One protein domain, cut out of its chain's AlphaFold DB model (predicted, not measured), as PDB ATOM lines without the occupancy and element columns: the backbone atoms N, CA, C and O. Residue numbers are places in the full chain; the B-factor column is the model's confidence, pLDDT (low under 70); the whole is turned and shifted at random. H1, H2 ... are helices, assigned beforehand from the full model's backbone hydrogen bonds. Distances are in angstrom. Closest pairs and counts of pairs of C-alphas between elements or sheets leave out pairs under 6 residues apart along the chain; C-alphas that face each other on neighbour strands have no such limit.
ATOM      1  N   GLU A  60      46.333 113.739  59.757       73.25
ATOM      2  CA  GLU A  60      45.447 113.224  58.706       73.25
ATOM      3  C   GLU A  60      44.495 114.293  58.145       73.25
ATOM      4  O   GLU A  60      44.119 114.227  56.971       73.25
ATOM      5  N   ILE A  61      44.149 115.322  58.925       70.94
ATOM      6  CA  ILE A  61      43.295 116.431  58.471       70.94
ATOM      7  C   ILE A  61      44.044 117.272  57.429       70.94
ATOM      8  O   ILE A  61      43.485 117.604  56.381       70.94
ATOM      9  N   PHE A  62      45.345 117.528  57.622       67.50
ATOM     10  CA  PHE A  62      46.155 118.261  56.637       67.50
ATOM     11  C   PHE A  62      46.316 117.527  55.298       67.50
ATOM     12  O   PHE A  62      46.540 118.184  54.284       67.50
ATOM     13  N   LYS A  63      46.176 116.194  55.260       72.88
ATOM     14  CA  LYS A  63      46.161 115.430  53.996       72.88
ATOM     15  C   LYS A  63      44.848 115.592  53.221       72.88
ATOM     16  O   LYS A  63      44.845 115.431  52.004       72.88
ATOM     17  N   ARG A  64      43.745 115.894  53.918       70.75
ATOM     18  CA  ARG A  64      42.396 116.083  53.346       70.75
ATOM     19  C   ARG A  64      42.138 117.526  52.902       70.75
ATOM     20  O   ARG A  64      41.317 117.751  52.018       70.75
ATOM     21  N   ILE A  65      42.860 118.490  53.476       71.00
ATOM     22  CA  ILE A  65      42.813 119.912  53.111       71.00
ATOM     23  C   ILE A  65      43.419 120.117  51.711       71.00
ATOM     24  O   ILE A  65      44.632 120.245  51.526       71.00
ATOM     25  N   ILE A  66      42.547 120.159  50.701       70.81
ATOM     26  CA  ILE A  66      42.896 120.492  49.318       70.81
ATOM     27  C   ILE A  66      42.514 121.952  49.069       70.81
ATOM     28  O   ILE A  66      41.368 122.292  48.762       70.81
ATOM     29  N   ILE A  67      43.499 122.841  49.178       71.88
ATOM     30  CA  ILE A  67      43.339 124.244  48.789       71.88
ATOM     31  C   ILE A  67      43.433 124.324  47.263       71.88
ATOM     32  O   ILE A  67      44.504 124.133  46.679       71.88
ATOM     33  N   LEU A  68      42.281 124.570  46.633       66.94
ATOM     34  CA  LEU A  68      42.138 124.693  45.184       66.94
ATOM     35  C   LEU A  68      43.046 125.795  44.626       66.94
ATOM     36  O   LEU A  68      43.300 126.813  45.277       66.94
ATOM     37  N   PHE A  69      43.558 125.566  43.416       61.31
ATOM     38  CA  PHE A  69      44.711 126.294  42.903       61.31
ATOM     39  C   PHE A  69      44.478 126.872  41.494       61.31
ATOM     40  O   PHE A  69      44.078 126.114  40.610       61.31
ATOM     41  N   PRO A  70      44.808 128.156  41.243       64.81
ATOM     42  CA  PRO A  70      45.261 129.155  42.216       64.81
ATOM     43  C   PRO A  70      44.130 129.600  43.169       64.81
ATOM     44  O   PRO A  70      42.956 129.520  42.803       64.81
ATOM     45  N   PRO A  71      44.453 130.107  44.375       65.81
ATOM     46  CA  PRO A  71      43.466 130.802  45.197       65.81
ATOM     47  C   PRO A  71      42.956 132.056  44.464       65.81
ATOM     48  O   PRO A  71      43.696 132.679  43.699       65.81
ATOM     49  N   LYS A  72      41.699 132.444  44.712       69.62
ATOM     50  CA  LYS A  72      41.030 133.582  44.050       69.62
ATOM     51  C   LYS A  72      41.513 134.943  44.586       69.62
ATOM     52  O   LYS A  72      40.746 135.667  45.215       69.62
ATOM     53  N   ILE A  73      42.778 135.279  44.324       69.06
ATOM     54  CA  ILE A  73      43.377 136.592  44.608       69.06
ATOM     55  C   ILE A  73      42.559 137.670  43.881       69.06
ATOM     56  O   ILE A  73      42.463 137.639  42.653       69.06
ATOM     57  N   LYS A  74      41.982 138.634  44.607       73.81
ATOM     58  CA  LYS A  74      41.345 139.802  43.980       73.81
ATOM     59  C   LYS A  74      42.410 140.866  43.689       73.81
ATOM     60  O   LYS A  74      43.388 140.950  44.433       73.81
ATOM     61  N   PRO A  75      42.223 141.752  42.689       66.94
ATOM     62  CA  PRO A  75      43.144 142.870  42.460       66.94
ATOM     63  C   PRO A  75      43.356 143.745  43.706       66.94
ATOM     64  O   PRO A  75      44.459 144.227  43.942       66.94
ATOM     65  N   SER A  76      42.338 143.866  44.565       67.06
ATOM     66  CA  SER A  76      42.421 144.551  45.860       67.06
ATOM     67  C   SER A  76      43.414 143.922  46.845       67.06
ATOM     68  O   SER A  76      44.041 144.654  47.599       67.06
ATOM     69  N   ASP A  77      43.605 142.595  46.840       66.56
ATOM     70  CA  ASP A  77      44.560 141.918  47.738       66.56
ATOM     71  C   ASP A  77      46.030 142.171  47.323       66.56
ATOM     72  O   ASP A  77      46.955 141.887  48.086       66.56
ATOM     73  N   LEU A  78      46.258 142.734  46.127       67.00
ATOM     74  CA  LEU A  78      47.565 143.206  45.651       67.00
ATOM     75  C   LEU A  78      47.929 144.587  46.231       67.00
ATOM     76  O   LEU A  78      49.112 144.928  46.325       67.00
ATOM     77  N   ILE A  79      46.919 145.381  46.607       65.88
ATOM     78  CA  ILE A  79      47.050 146.768  47.066       65.88
ATOM     79  C   ILE A  79      47.183 146.772  48.591       65.88
ATOM     80  O   ILE A  79      46.207 146.683  49.335       65.88
ATOM     81  N   CYS A  80      48.415 146.882  49.081       65.06
ATOM     82  CA  CYS A  80      48.671 146.847  50.515       65.06
ATOM     83  C   CYS A  80      48.482 148.236  51.139       65.06
ATOM     84  O   CYS A  80      49.263 149.153  50.879       65.06
ATOM     85  N   ARG A  81      47.452 148.381  51.977       68.56
ATOM     86  CA  ARG A  81      47.195 149.589  52.771       68.56
ATOM     87  C   ARG A  81      47.701 149.420  54.203       68.56
ATOM     88  O   ARG A  81      47.564 148.350  54.802       68.56
ATOM     89  N   ASN A  82      48.279 150.476  54.763       68.56
ATOM     90  CA  ASN A  82      48.692 150.533  56.157       68.56
ATOM     91  C   ASN A  82      47.450 150.492  57.062       68.56
ATOM     92  O   ASN A  82      46.575 151.352  56.995       68.56
ATOM     93  N   LYS A  83      47.381 149.493  57.948       71.25
ATOM     94  CA  LYS A  83      46.219 149.250  58.820       71.25
ATOM     95  C   LYS A  83      45.941 150.363  59.839       71.25
ATOM     96  O   LYS A  83      44.869 150.345  60.433       71.25
ATOM     97  N   LYS A  84      46.889 151.277  60.088       76.88
ATOM     98  CA  LYS A  84      46.744 152.345  61.096       76.88
ATOM     99  C   LYS A  84      46.120 153.636  60.557       76.88
ATOM    100  O   LYS A  84      45.467 154.329  61.323       76.88
ATOM    101  N   ASN A  85      46.340 153.964  59.285       78.81
ATOM    102  CA  ASN A  85      45.926 155.237  58.673       78.81
ATOM    103  C   ASN A  85      45.280 155.080  57.279       78.81
ATOM    104  O   ASN A  85      44.843 156.064  56.696       78.81
ATOM    105  N   GLY A  86      45.200 153.861  56.735       76.38
ATOM    106  CA  GLY A  86      44.586 153.573  55.434       76.38
ATOM    107  C   GLY A  86      45.456 153.894  54.212       76.38
ATOM    108  O   GLY A  86      45.077 153.520  53.101       76.38
ATOM    109  N   GLU A  87      46.616 154.530  54.400       75.44
ATOM    110  CA  GLU A  87      47.529 154.941  53.325       75.44
ATOM    111  C   GLU A  87      48.047 153.756  52.502       75.44
ATOM    112  O   GLU A  87      48.232 152.646  53.007       75.44
ATOM    113  N   LEU A  88      48.347 154.008  51.229       71.69
ATOM    114  CA  LEU A  88      49.019 153.048  50.357       71.69
ATOM    115  C   LEU A  88      50.477 152.868  50.802       71.69
ATOM    116  O   LEU A  88      51.227 153.835  50.923       71.69
ATOM    117  N   LEU A  89      50.907 151.624  51.010       66.00
ATOM    118  CA  LEU A  89      52.315 151.335  51.269       66.00
ATOM    119  C   LEU A  89      53.121 151.537  49.981       66.00
ATOM    120  O   LEU A  89      52.917 150.827  48.998       66.00
ATOM    121  N   SER A  90      54.098 152.446  50.024       55.53
ATOM    122  CA  SER A  90      54.992 152.793  48.902       55.53
ATOM    123  C   SER A  90      55.785 151.613  48.322       55.53
ATOM    124  O   SER A  90      56.349 151.710  47.233       55.53
ATOM    125  N   ARG A  91      55.827 150.477  49.029       60.03
ATOM    126  CA  ARG A  91      56.409 149.222  48.559       60.03
ATOM    127  C   ARG A  91      55.316 148.197  48.261       60.03
ATOM    128  O   ARG A  91      54.669 147.685  49.176       60.03
ATOM    129  N   ALA A  92      55.204 147.814  46.988       57.22
ATOM    130  CA  ALA A  92      54.380 146.690  46.554       57.22
ATOM    131  C   ALA A  92      54.681 145.427  47.386       57.22
ATOM    132  O   ALA A  92      55.843 145.063  47.603       57.22
ATOM    133  N   THR A  93      53.636 144.750  47.865       67.44
ATOM    134  CA  THR A  93      53.806 143.567  48.719       67.44
ATOM    135  C   THR A  93      54.360 142.389  47.918       67.44
ATOM    136  O   THR A  93      53.971 142.142  46.778       67.44
ATOM    137  N   ASN A  94      55.287 141.642  48.526       81.88
ATOM    138  CA  ASN A  94      55.899 140.466  47.912       81.88
ATOM    139  C   ASN A  94      54.813 139.465  47.464       81.88
ATOM    140  O   ASN A  94      53.947 139.095  48.256       81.88
ATOM    141  N   LYS A  95      54.903 138.991  46.213       77.19
ATOM    142  CA  LYS A  95      53.988 138.012  45.598       77.19
ATOM    143  C   LYS A  95      53.679 136.809  46.499       77.19
ATOM    144  O   LYS A  95      52.529 136.381  46.567       77.19
ATOM    145  N   PHE A  96      54.677 136.298  47.226       82.62
ATOM    146  CA  PHE A  96      54.488 135.184  48.157       82.62
ATOM    147  C   PHE A  96      53.656 135.565  49.393       82.62
ATOM    148  O   PHE A  96      52.896 134.739  49.887       82.62
ATOM    149  N   LEU A  97      53.750 136.805  49.889       84.69
ATOM    150  CA  LEU A  97      52.954 137.264  51.033       84.69
ATOM    151  C   LEU A  97      51.474 137.414  50.662       84.69
ATOM    152  O   LEU A  97      50.630 136.986  51.441       84.69
ATOM    153  N   ILE A  98      51.172 137.941  49.470       81.50
ATOM    154  CA  ILE A  98      49.807 137.978  48.910       81.50
ATOM    155  C   ILE A  98      49.246 136.554  48.844       81.50
ATOM    156  O   ILE A  98      48.221 136.255  49.453       81.50
ATOM    157  N   TYR A  99      49.971 135.646  48.183       83.81
ATOM    158  CA  TYR A  99      49.571 134.244  48.069       83.81
ATOM    159  C   TYR A  99      49.363 133.574  49.433       83.81
ATOM    160  O   TYR A  99      48.343 132.924  49.642       83.81
ATOM    161  N   ARG A 100      50.292 133.754  50.379       88.62
ATOM    162  CA  ARG A 100      50.190 133.203  51.738       88.62
ATOM    163  C   ARG A 100      48.971 133.757  52.477       88.62
ATOM    164  O   ARG A 100      48.359 133.018  53.240       88.62
ATOM    165  N   ASN A 101      48.613 135.024  52.278       86.62
ATOM    166  CA  ASN A 101      47.435 135.611  52.912       86.62
ATOM    167  C   ASN A 101      46.140 134.972  52.366       86.62
ATOM    168  O   ASN A 101      45.312 134.547  53.169       86.62
ATOM    169  N   GLU A 102      46.002 134.785  51.048       84.31
ATOM    170  CA  GLU A 102      44.836 134.080  50.474       84.31
ATOM    171  C   GLU A 102      44.804 132.597  50.850       84.31
ATOM    172  O   GLU A 102      43.759 132.065  51.225       84.31
ATOM    173  N   TYR A 103      45.966 131.942  50.829       87.31
ATOM    174  CA  TYR A 103      46.137 130.578  51.316       87.31
ATOM    175  C   TYR A 103      45.699 130.459  52.782       87.31
ATOM    176  O   TYR A 103      44.993 129.522  53.131       87.31
ATOM    177  N   SER A 104      46.023 131.446  53.629       89.06
ATOM    178  CA  SER A 104      45.577 131.511  55.025       89.06
ATOM    179  C   SER A 104      44.060 131.663  55.165       89.06
ATOM    180  O   SER A 104      43.500 131.088  56.098       89.06
ATOM    181  N   LYS A 105      43.392 132.426  54.282       87.06
ATOM    182  CA  LYS A 105      41.926 132.577  54.291       87.06
ATOM    183  C   LYS A 105      41.249 131.232  53.990       87.06
ATOM    184  O   LYS A 105      40.444 130.766  54.792       87.06
ATOM    185  N   GLU A 106      41.618 130.580  52.884       87.12
ATOM    186  CA  GLU A 106      40.994 129.309  52.476       87.12
ATOM    187  C   GLU A 106      41.367 128.152  53.425       87.12
ATOM    188  O   GLU A 106      40.505 127.351  53.775       87.12
ATOM    189  N   LEU A 107      42.606 128.114  53.934       87.44
ATOM    190  CA  LEU A 107      43.040 127.159  54.961       87.44
ATOM    191  C   LEU A 107      42.227 127.298  56.254       87.44
ATOM    192  O   LEU A 107      41.794 126.292  56.808       87.44
ATOM    193  N   SER A 108      41.980 128.531  56.713       87.56
ATOM    194  CA  SER A 108      41.160 128.773  57.910       87.56
ATOM    195  C   SER A 108      39.726 128.295  57.704       87.56
ATOM    196  O   SER A 108      39.202 127.591  58.555       87.56
ATOM    197  N   LYS A 109      39.127 128.602  56.550       86.69
ATOM    198  CA  LYS A 109      37.766 128.182  56.192       86.69
ATOM    199  C   LYS A 109      37.617 126.654  56.124       86.69
ATOM    200  O   LYS A 109      36.616 126.117  56.591       86.69
ATOM    201  N   GLN A 110      38.609 125.944  55.576       85.94
ATOM    202  CA  GLN A 110      38.601 124.476  55.572       85.94
ATOM    203  C   GLN A 110      38.787 123.908  56.991       85.94
ATOM    204  O   GLN A 110      38.037 123.017  57.382       85.94
ATOM    205  N   LEU A 111      39.700 124.456  57.802       86.88
ATOM    206  CA  LEU A 111      39.870 124.051  59.206       86.88
ATOM    207  C   LEU A 111      38.602 124.285  60.043       86.88
ATOM    208  O   LEU A 111      38.198 123.389  60.779       86.88
ATOM    209  N   GLU A 112      37.939 125.432  59.883       86.69
ATOM    210  CA  GLU A 112      36.661 125.746  60.537       86.69
ATOM    211  C   GLU A 112      35.576 124.715  60.169       86.69
ATOM    212  O   GLU A 112      34.854 124.255  61.052       86.69
ATOM    213  N   SER A 113      35.522 124.249  58.912       84.75
ATOM    214  CA  SER A 113      34.596 123.176  58.494       84.75
ATOM    215  C   SER A 113      34.908 121.788  59.079       84.75
ATOM    216  O   SER A 113      34.022 120.939  59.137       84.75
ATOM    217  N   TYR A 114      36.136 121.569  59.562       81.81
ATOM    218  CA  TYR A 114      36.552 120.368  60.300       81.81
ATOM    219  C   TYR A 114      36.583 120.583  61.828       81.81
ATOM    220  O   TYR A 114      37.183 119.784  62.544       81.81
ATOM    221  N   GLY A 115      35.995 121.673  62.344       83.50
ATOM    222  CA  GLY A 115      35.998 121.997  63.779       83.50
ATOM    223  C   GLY A 115      37.392 122.264  64.367       83.50
ATOM    224  O   GLY A 115      37.583 122.185  65.579       83.50
ATOM    225  N   CYS A 116      38.386 122.542  63.521       80.62
ATOM    226  CA  CYS A 116      39.786 122.651  63.913       80.62
ATOM    227  C   CYS A 116      40.185 124.076  64.312       80.62
ATOM    228  O   CYS A 116      39.752 125.069  63.727       80.62
ATOM    229  N   ASN A 117      41.107 124.165  65.274       82.06
ATOM    230  CA  ASN A 117      41.706 125.428  65.696       82.06
ATOM    231  C   ASN A 117      42.529 126.090  64.579       82.06
ATOM    232  O   ASN A 117      43.121 125.426  63.724       82.06
ATOM    233  N   LYS A 118      42.617 127.425  64.626       84.44
ATOM    234  CA  LYS A 118      43.389 128.216  63.659       84.44
ATOM    235  C   LYS A 118      44.884 127.953  63.817       84.44
ATOM    236  O   LYS A 118      45.432 128.034  64.913       84.44
ATOM    237  N   LEU A 119      45.545 127.659  62.700       86.31
ATOM    238  CA  LEU A 119      46.983 127.400  62.663       86.31
ATOM    239  C   LEU A 119      47.808 128.648  62.987       86.31
ATOM    240  O   LEU A 119      47.452 129.772  62.626       86.31
ATOM    241  N   SER A 120      48.983 128.431  63.584       88.81
ATOM    242  CA  SER A 120      49.968 129.497  63.760       88.81
ATOM    243  C   SER A 120      50.451 130.031  62.405       88.81
ATOM    244  O   SER A 120      50.610 129.283  61.436       88.81
ATOM    245  N   ILE A 121      50.774 131.326  62.334       87.75
ATOM    246  CA  ILE A 121      51.275 131.951  61.096       87.75
ATOM    247  C   ILE A 121      52.589 131.323  60.595       87.75
ATOM    248  O   ILE A 121      52.872 131.371  59.396       87.75
ATOM    249  N   ARG A 122      53.374 130.692  61.483       88.00
ATOM    250  CA  ARG A 122      54.561 129.897  61.126       88.00
ATOM    251  C   ARG A 122      54.159 128.675  60.296       88.00
ATOM    252  O   ARG A 122      54.731 128.451  59.233       88.00
ATOM    253  N   GLU A 123      53.138 127.953  60.742       88.81
ATOM    254  CA  GLU A 123      52.670 126.727  60.095       88.81
ATOM    255  C   GLU A 123      51.955 127.016  58.770       88.81
ATOM    256  O   GLU A 123      52.293 126.432  57.741       88.81
ATOM    257  N   VAL A 124      51.094 128.040  58.747       89.75
ATOM    258  CA  VAL A 124      50.503 128.577  57.509       89.75
ATOM    259  C   VAL A 124      51.592 128.981  56.505       89.75
ATOM    260  O   VAL A 124      51.478 128.681  55.318       89.75
ATOM    261  N   SER A 125      52.677 129.623  56.959       90.88
ATOM    262  CA  SER A 125      53.803 129.994  56.086       90.88
ATOM    263  C   SER A 125      54.557 128.772  55.545       90.88
ATOM    264  O   SER A 125      54.959 128.789  54.381       90.88
ATOM    265  N   ARG A 126      54.720 127.705  56.345       89.25
ATOM    266  CA  ARG A 126      55.351 126.440  55.925       89.25
ATOM    267  C   ARG A 126      54.520 125.737  54.850       89.25
ATOM    268  O   ARG A 126      55.044 125.430  53.778       89.25
ATOM    269  N   MET A 127      53.225 125.553  55.105       88.44
ATOM    270  CA  MET A 127      52.284 124.932  54.169       88.44
ATOM    271  C   MET A 127      52.169 125.739  52.864       88.44
ATOM    272  O   MET A 127      52.306 125.177  51.775       88.44
ATOM    273  N   ALA A 128      52.047 127.069  52.960       89.19
ATOM    274  CA  ALA A 128      52.045 127.957  51.798       89.19
ATOM    275  C   ALA A 128      53.348 127.853  50.990       89.19
ATOM    276  O   ALA A 128      53.297 127.770  49.767       89.19
ATOM    277  N   ALA A 129      54.521 127.812  51.632       88.88
ATOM    278  CA  ALA A 129      55.800 127.675  50.927       88.88
ATOM    279  C   ALA A 129      55.916 126.342  50.162       88.88
ATOM    280  O   ALA A 129      56.455 126.314  49.053       88.88
ATOM    281  N   MET A 130      55.380 125.248  50.714       85.88
ATOM    282  CA  MET A 130      55.324 123.945  50.039       85.88
ATOM    283  C   MET A 130      54.363 123.964  48.841       85.88
ATOM    284  O   MET A 130      54.753 123.584  47.734       85.88
ATOM    285  N   ALA A 131      53.140 124.469  49.025       84.62
ATOM    286  CA  ALA A 131      52.142 124.574  47.959       84.62
ATOM    287  C   ALA A 131      52.569 125.545  46.836       84.62
ATOM    288  O   ALA A 131      52.339 125.269  45.658       84.62
ATOM    289  N   TRP A 132      53.258 126.635  47.184       83.25
ATOM    290  CA  TRP A 132      53.859 127.593  46.252       83.25
ATOM    291  C   TRP A 132      54.977 126.973  45.409       83.25
ATOM    292  O   TRP A 132      55.012 127.181  44.198       83.25
ATOM    293  N   LYS A 133      55.874 126.185  46.026       83.75
ATOM    294  CA  LYS A 133      56.918 125.436  45.304       83.75
ATOM    295  C   LYS A 133      56.304 124.407  44.350       83.75
ATOM    296  O   LYS A 133      56.653 124.403  43.175       83.75
ATOM    297  N   LYS A 134      55.353 123.593  44.829       80.06
ATOM    298  CA  LYS A 134      54.703 122.525  44.043       80.06
ATOM    299  C   LYS A 134      53.954 123.041  42.806       80.06
ATOM    300  O   LYS A 134      53.862 122.325  41.819       80.06
ATOM    301  N   ASN A 135      53.434 124.269  42.848       70.81
ATOM    302  CA  ASN A 135      52.624 124.854  41.773       70.81
ATOM    303  C   ASN A 135      53.303 126.051  41.071       70.81
ATOM    304  O   ASN A 135      52.622 126.880  40.463       70.81
ATOM    305  N   GLN A 136      54.638 126.152  41.145       66.25
ATOM    306  CA  GLN A 136      55.433 127.267  40.606       66.25
ATOM    307  C   GLN A 136      55.104 127.647  39.155       66.25
ATOM    308  O   GLN A 136      55.157 128.821  38.803       66.25
ATOM    309  N   GLU A 137      54.789 126.675  38.305       62.91
ATOM    310  CA  GLU A 137      54.587 126.897  36.871       62.91
ATOM    311  C   GLU A 137      53.191 127.455  36.586       62.91
ATOM    312  O   GLU A 137      53.074 128.545  36.029       62.91
ATOM    313  N   LYS A 138      52.146 126.808  37.121       64.12
ATOM    314  CA  LYS A 138      50.752 127.288  37.057       64.12
ATOM    315  C   LYS A 138      50.550 128.649  37.749       64.12
ATOM    316  O   LYS A 138      49.599 129.366  37.437       64.12
ATOM    317  N   LEU A 139      51.447 129.036  38.663       63.31
ATOM    318  CA  LEU A 139      51.505 130.390  39.225       63.31
ATOM    319  C   LEU A 139      52.004 131.443  38.240       63.31
ATOM    320  O   LEU A 139      51.454 132.539  38.229       63.31
ATOM    321  N   LYS A 140      53.061 131.164  37.467       63.56
ATOM    322  CA  LYS A 140      53.753 132.191  36.663       63.56
ATOM    323  C   LYS A 140      52.811 132.858  35.662       63.56
ATOM    324  O   LYS A 140      52.853 134.074  35.522       63.56
ATOM    325  N   GLU A 141      51.926 132.076  35.055       59.50
ATOM    326  CA  GLU A 141      50.897 132.528  34.117       59.50
ATOM    327  C   GLU A 141      49.816 133.384  34.807       59.50
ATOM    328  O   GLU A 141      49.703 134.583  34.544       59.50
ATOM    329  N   ASN A 142      49.107 132.826  35.794       58.53
ATOM    330  CA  ASN A 142      48.049 133.529  36.536       58.53
ATOM    331  C   ASN A 142      48.555 134.782  37.289       58.53
ATOM    332  O   ASN A 142      47.854 135.793  37.407       58.53
ATOM    333  N   MET A 143      49.799 134.759  37.781       61.06
ATOM    334  CA  MET A 143      50.417 135.913  38.438       61.06
ATOM    335  C   MET A 143      50.986 136.947  37.464       61.06
ATOM    336  O   MET A 143      51.242 138.068  37.902       61.06
ATOM    337  N   LYS A 144      51.181 136.622  36.179       60.84
ATOM    338  CA  LYS A 144      51.543 137.614  35.155       60.84
ATOM    339  C   LYS A 144      50.367 138.563  34.915       60.84
ATOM    340  O   LYS A 144      50.523 139.765  35.109       60.84
ATOM    341  N   ILE A 145      49.179 138.002  34.677       54.31
ATOM    342  CA  ILE A 145      47.905 138.736  34.560       54.31
ATOM    343  C   ILE A 145      47.652 139.572  35.828       54.31
ATOM    344  O   ILE A 145      47.327 140.757  35.772       54.31
ATOM    345  N   TYR A 152      48.676 148.508  36.734       51.41
ATOM    346  CA  TYR A 152      47.524 149.314  36.321       51.41
ATOM    347  C   TYR A 152      46.873 150.031  37.516       51.41
ATOM    348  O   TYR A 152      46.678 151.241  37.475       51.41
ATOM    349  N   TYR A 153      46.608 149.329  38.622       47.28
ATOM    350  CA  TYR A 153      46.048 149.967  39.821       47.28
ATOM    351  C   TYR A 153      47.027 150.948  40.482       47.28
ATOM    352  O   TYR A 153      46.600 151.996  40.958       47.28
ATOM    353  N   GLN A 154      48.336 150.671  40.456       52.91
ATOM    354  CA  GLN A 154      49.344 151.612  40.962       52.91
ATOM    355  C   GLN A 154      49.424 152.900  40.130       52.91
ATOM    356  O   GLN A 154      49.580 153.972  40.712       52.91
ATOM    357  N   SER A 155      49.281 152.845  38.798       56.31
ATOM    358  CA  SER A 155      49.223 154.074  37.992       56.31
ATOM    359  C   SER A 155      47.909 154.839  38.194       56.31
ATOM    360  O   SER A 155      47.947 156.062  38.313       56.31
ATOM    361  N   TRP A 156      46.773 154.145  38.315       44.25
ATOM    362  CA  TRP A 156      45.467 154.763  38.590       44.25
ATOM    363  C   TRP A 156      45.410 155.486  39.943       44.25
ATOM    364  O   TRP A 156      44.984 156.642  39.994       44.25
ATOM    365  N   ASP A 157      45.878 154.860  41.029       46.53
ATOM    366  CA  ASP A 157      45.906 155.506  42.349       46.53
ATOM    367  C   ASP A 157      46.870 156.715  42.365       46.53
ATOM    368  O   ASP A 157      46.551 157.744  42.962       46.53
ATOM    369  N   HIS A 158      48.002 156.658  41.645       51.03
ATOM    370  CA  HIS A 158      48.898 157.814  41.492       51.03
ATOM    371  C   HIS A 158      48.261 158.981  40.718       51.03
ATOM    372  O   HIS A 158      48.432 160.132  41.124       51.03
ATOM    373  N   VAL A 159      47.512 158.710  39.642       50.22
ATOM    374  CA  VAL A 159      46.785 159.747  38.883       50.22
ATOM    375  C   VAL A 159      45.709 160.406  39.753       50.22
ATOM    376  O   VAL A 159      45.593 161.631  39.765       50.22
ATOM    377  N   ASN A 160      44.970 159.624  40.545       45.53
ATOM    378  CA  ASN A 160      43.953 160.168  41.446       45.53
ATOM    379  C   ASN A 160      44.536 160.969  42.622       45.53
ATOM    380  O   ASN A 160      43.901 161.931  43.054       45.53
ATOM    381  N   TYR A 161      45.733 160.651  43.124       40.22
ATOM    382  CA  TYR A 161      46.364 161.457  44.180       40.22
ATOM    383  C   TYR A 161      46.797 162.850  43.688       40.22
ATOM    384  O   TYR A 161      46.454 163.849  44.321       40.22
ATOM    385  N   GLN A 162      47.459 162.958  42.527       42.16
ATOM    386  CA  GLN A 162      47.942 164.263  42.028       42.16
ATOM    387  C   GLN A 162      46.809 165.262  41.705       42.16
ATOM    388  O   GLN A 162      47.008 166.477  41.778       42.16
ATOM    389  N   ASN A 163      45.602 164.761  41.421       40.72
ATOM    390  CA  ASN A 163      44.403 165.574  41.197       40.72
ATOM    391  C   ASN A 163      43.739 166.098  42.492       40.72
ATOM    392  O   ASN A 163      42.809 166.899  42.406       40.72
ATOM    393  N   ASN A 164      44.182 165.656  43.678       40.34
ATOM    394  CA  ASN A 164      43.629 166.089  44.968       40.34
ATOM    395  C   ASN A 164      44.558 167.049  45.732       40.34
ATOM    396  O   ASN A 164      44.071 168.021  46.311       40.34
TER     397      ASN A 164
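This is residues 60 to 145 and 152 to 164 of the 282 residues of an uncharacterized protein of Diversispora epigaea (UniProt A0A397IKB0). The two longest helices, H3 and H4, cross steeply to make a small core, and H5 turns off the last end of H4 at a corner. The rest is loosely strung around it: H1 lies toward one end of the long axis, H6 makes the other end with residues 158 to 164 sticking out, and residues 79 to 94 form a long loop between H2 and H3. The printed part has 99 residues with six named helices, H1 to H6 in order along the chain, and no named strand; the class is all helix. The whole is loose, with a radius of gyration of the C-alphas of 16.0 A, and elongated, spanning 55 by 32 by 20 A.

H1, residues 60 to 64, touches no helix, but it and H3, residues 95 to 113, are near each other, with 6 pairs of C-alphas within 10 A. H2, residues 75 to 78, is close to H3 but not clearly touching; the closest C-alphas, of Leu 78 and Ile 98, are 6.6 A apart. H3 touches H4, residues 121 to 134, with residues 96 to 104 alone; the closest C-alphas, of Arg 100 and Ala 128, are 5.6 A apart. Their tilt is 69 degrees, only just steep, and they run opposite ways. H5, residues 136 to 145, is about perpendicular to H4 at 85 degrees. These two are close but not clearly touching, with the closest C-alphas, of Trp 132 and Leu 139, 7.9 A apart. H3 and H5 are only just apart, at 8.3 A. H6, residues 152 to 164, touches no helix, but H2 and H6 are near each other, with 5 pairs of C-alphas within 10 A. In H1, H3 and H4 every O i to N i+4 pair is within hydrogen-bond range, against 4 of 6 in H5 and 7 of 9 in H6; H2 is too short for such a pair, and its one O i to N i+3 pair is within range.

H1 begins at C-alpha 60, (45.447, 113.224, 58.706). H3 measures 27.6 A from first to last C-alpha and begins at C-alpha 95, (53.988, 138.012, 45.598). H4 measures 19.8 A, H5 15.0 A and H6 19.3 A. H6 ends at C-alpha 164, (43.629, 166.089, 44.968).

The two C-alphas farthest apart, of Glu 60 and Asn 163, are 55.2 A apart. Residues 146 to 151 are not printed, and C-alphas 145 and 152 are 10.7 A apart across this cut. The link from H2 to H3 is long, and that from H4 to H5 is tight. The mean pLDDT of the printed part is 72.1; 43 residues are under 70, among them residues 136 to 145 and 152 to 164.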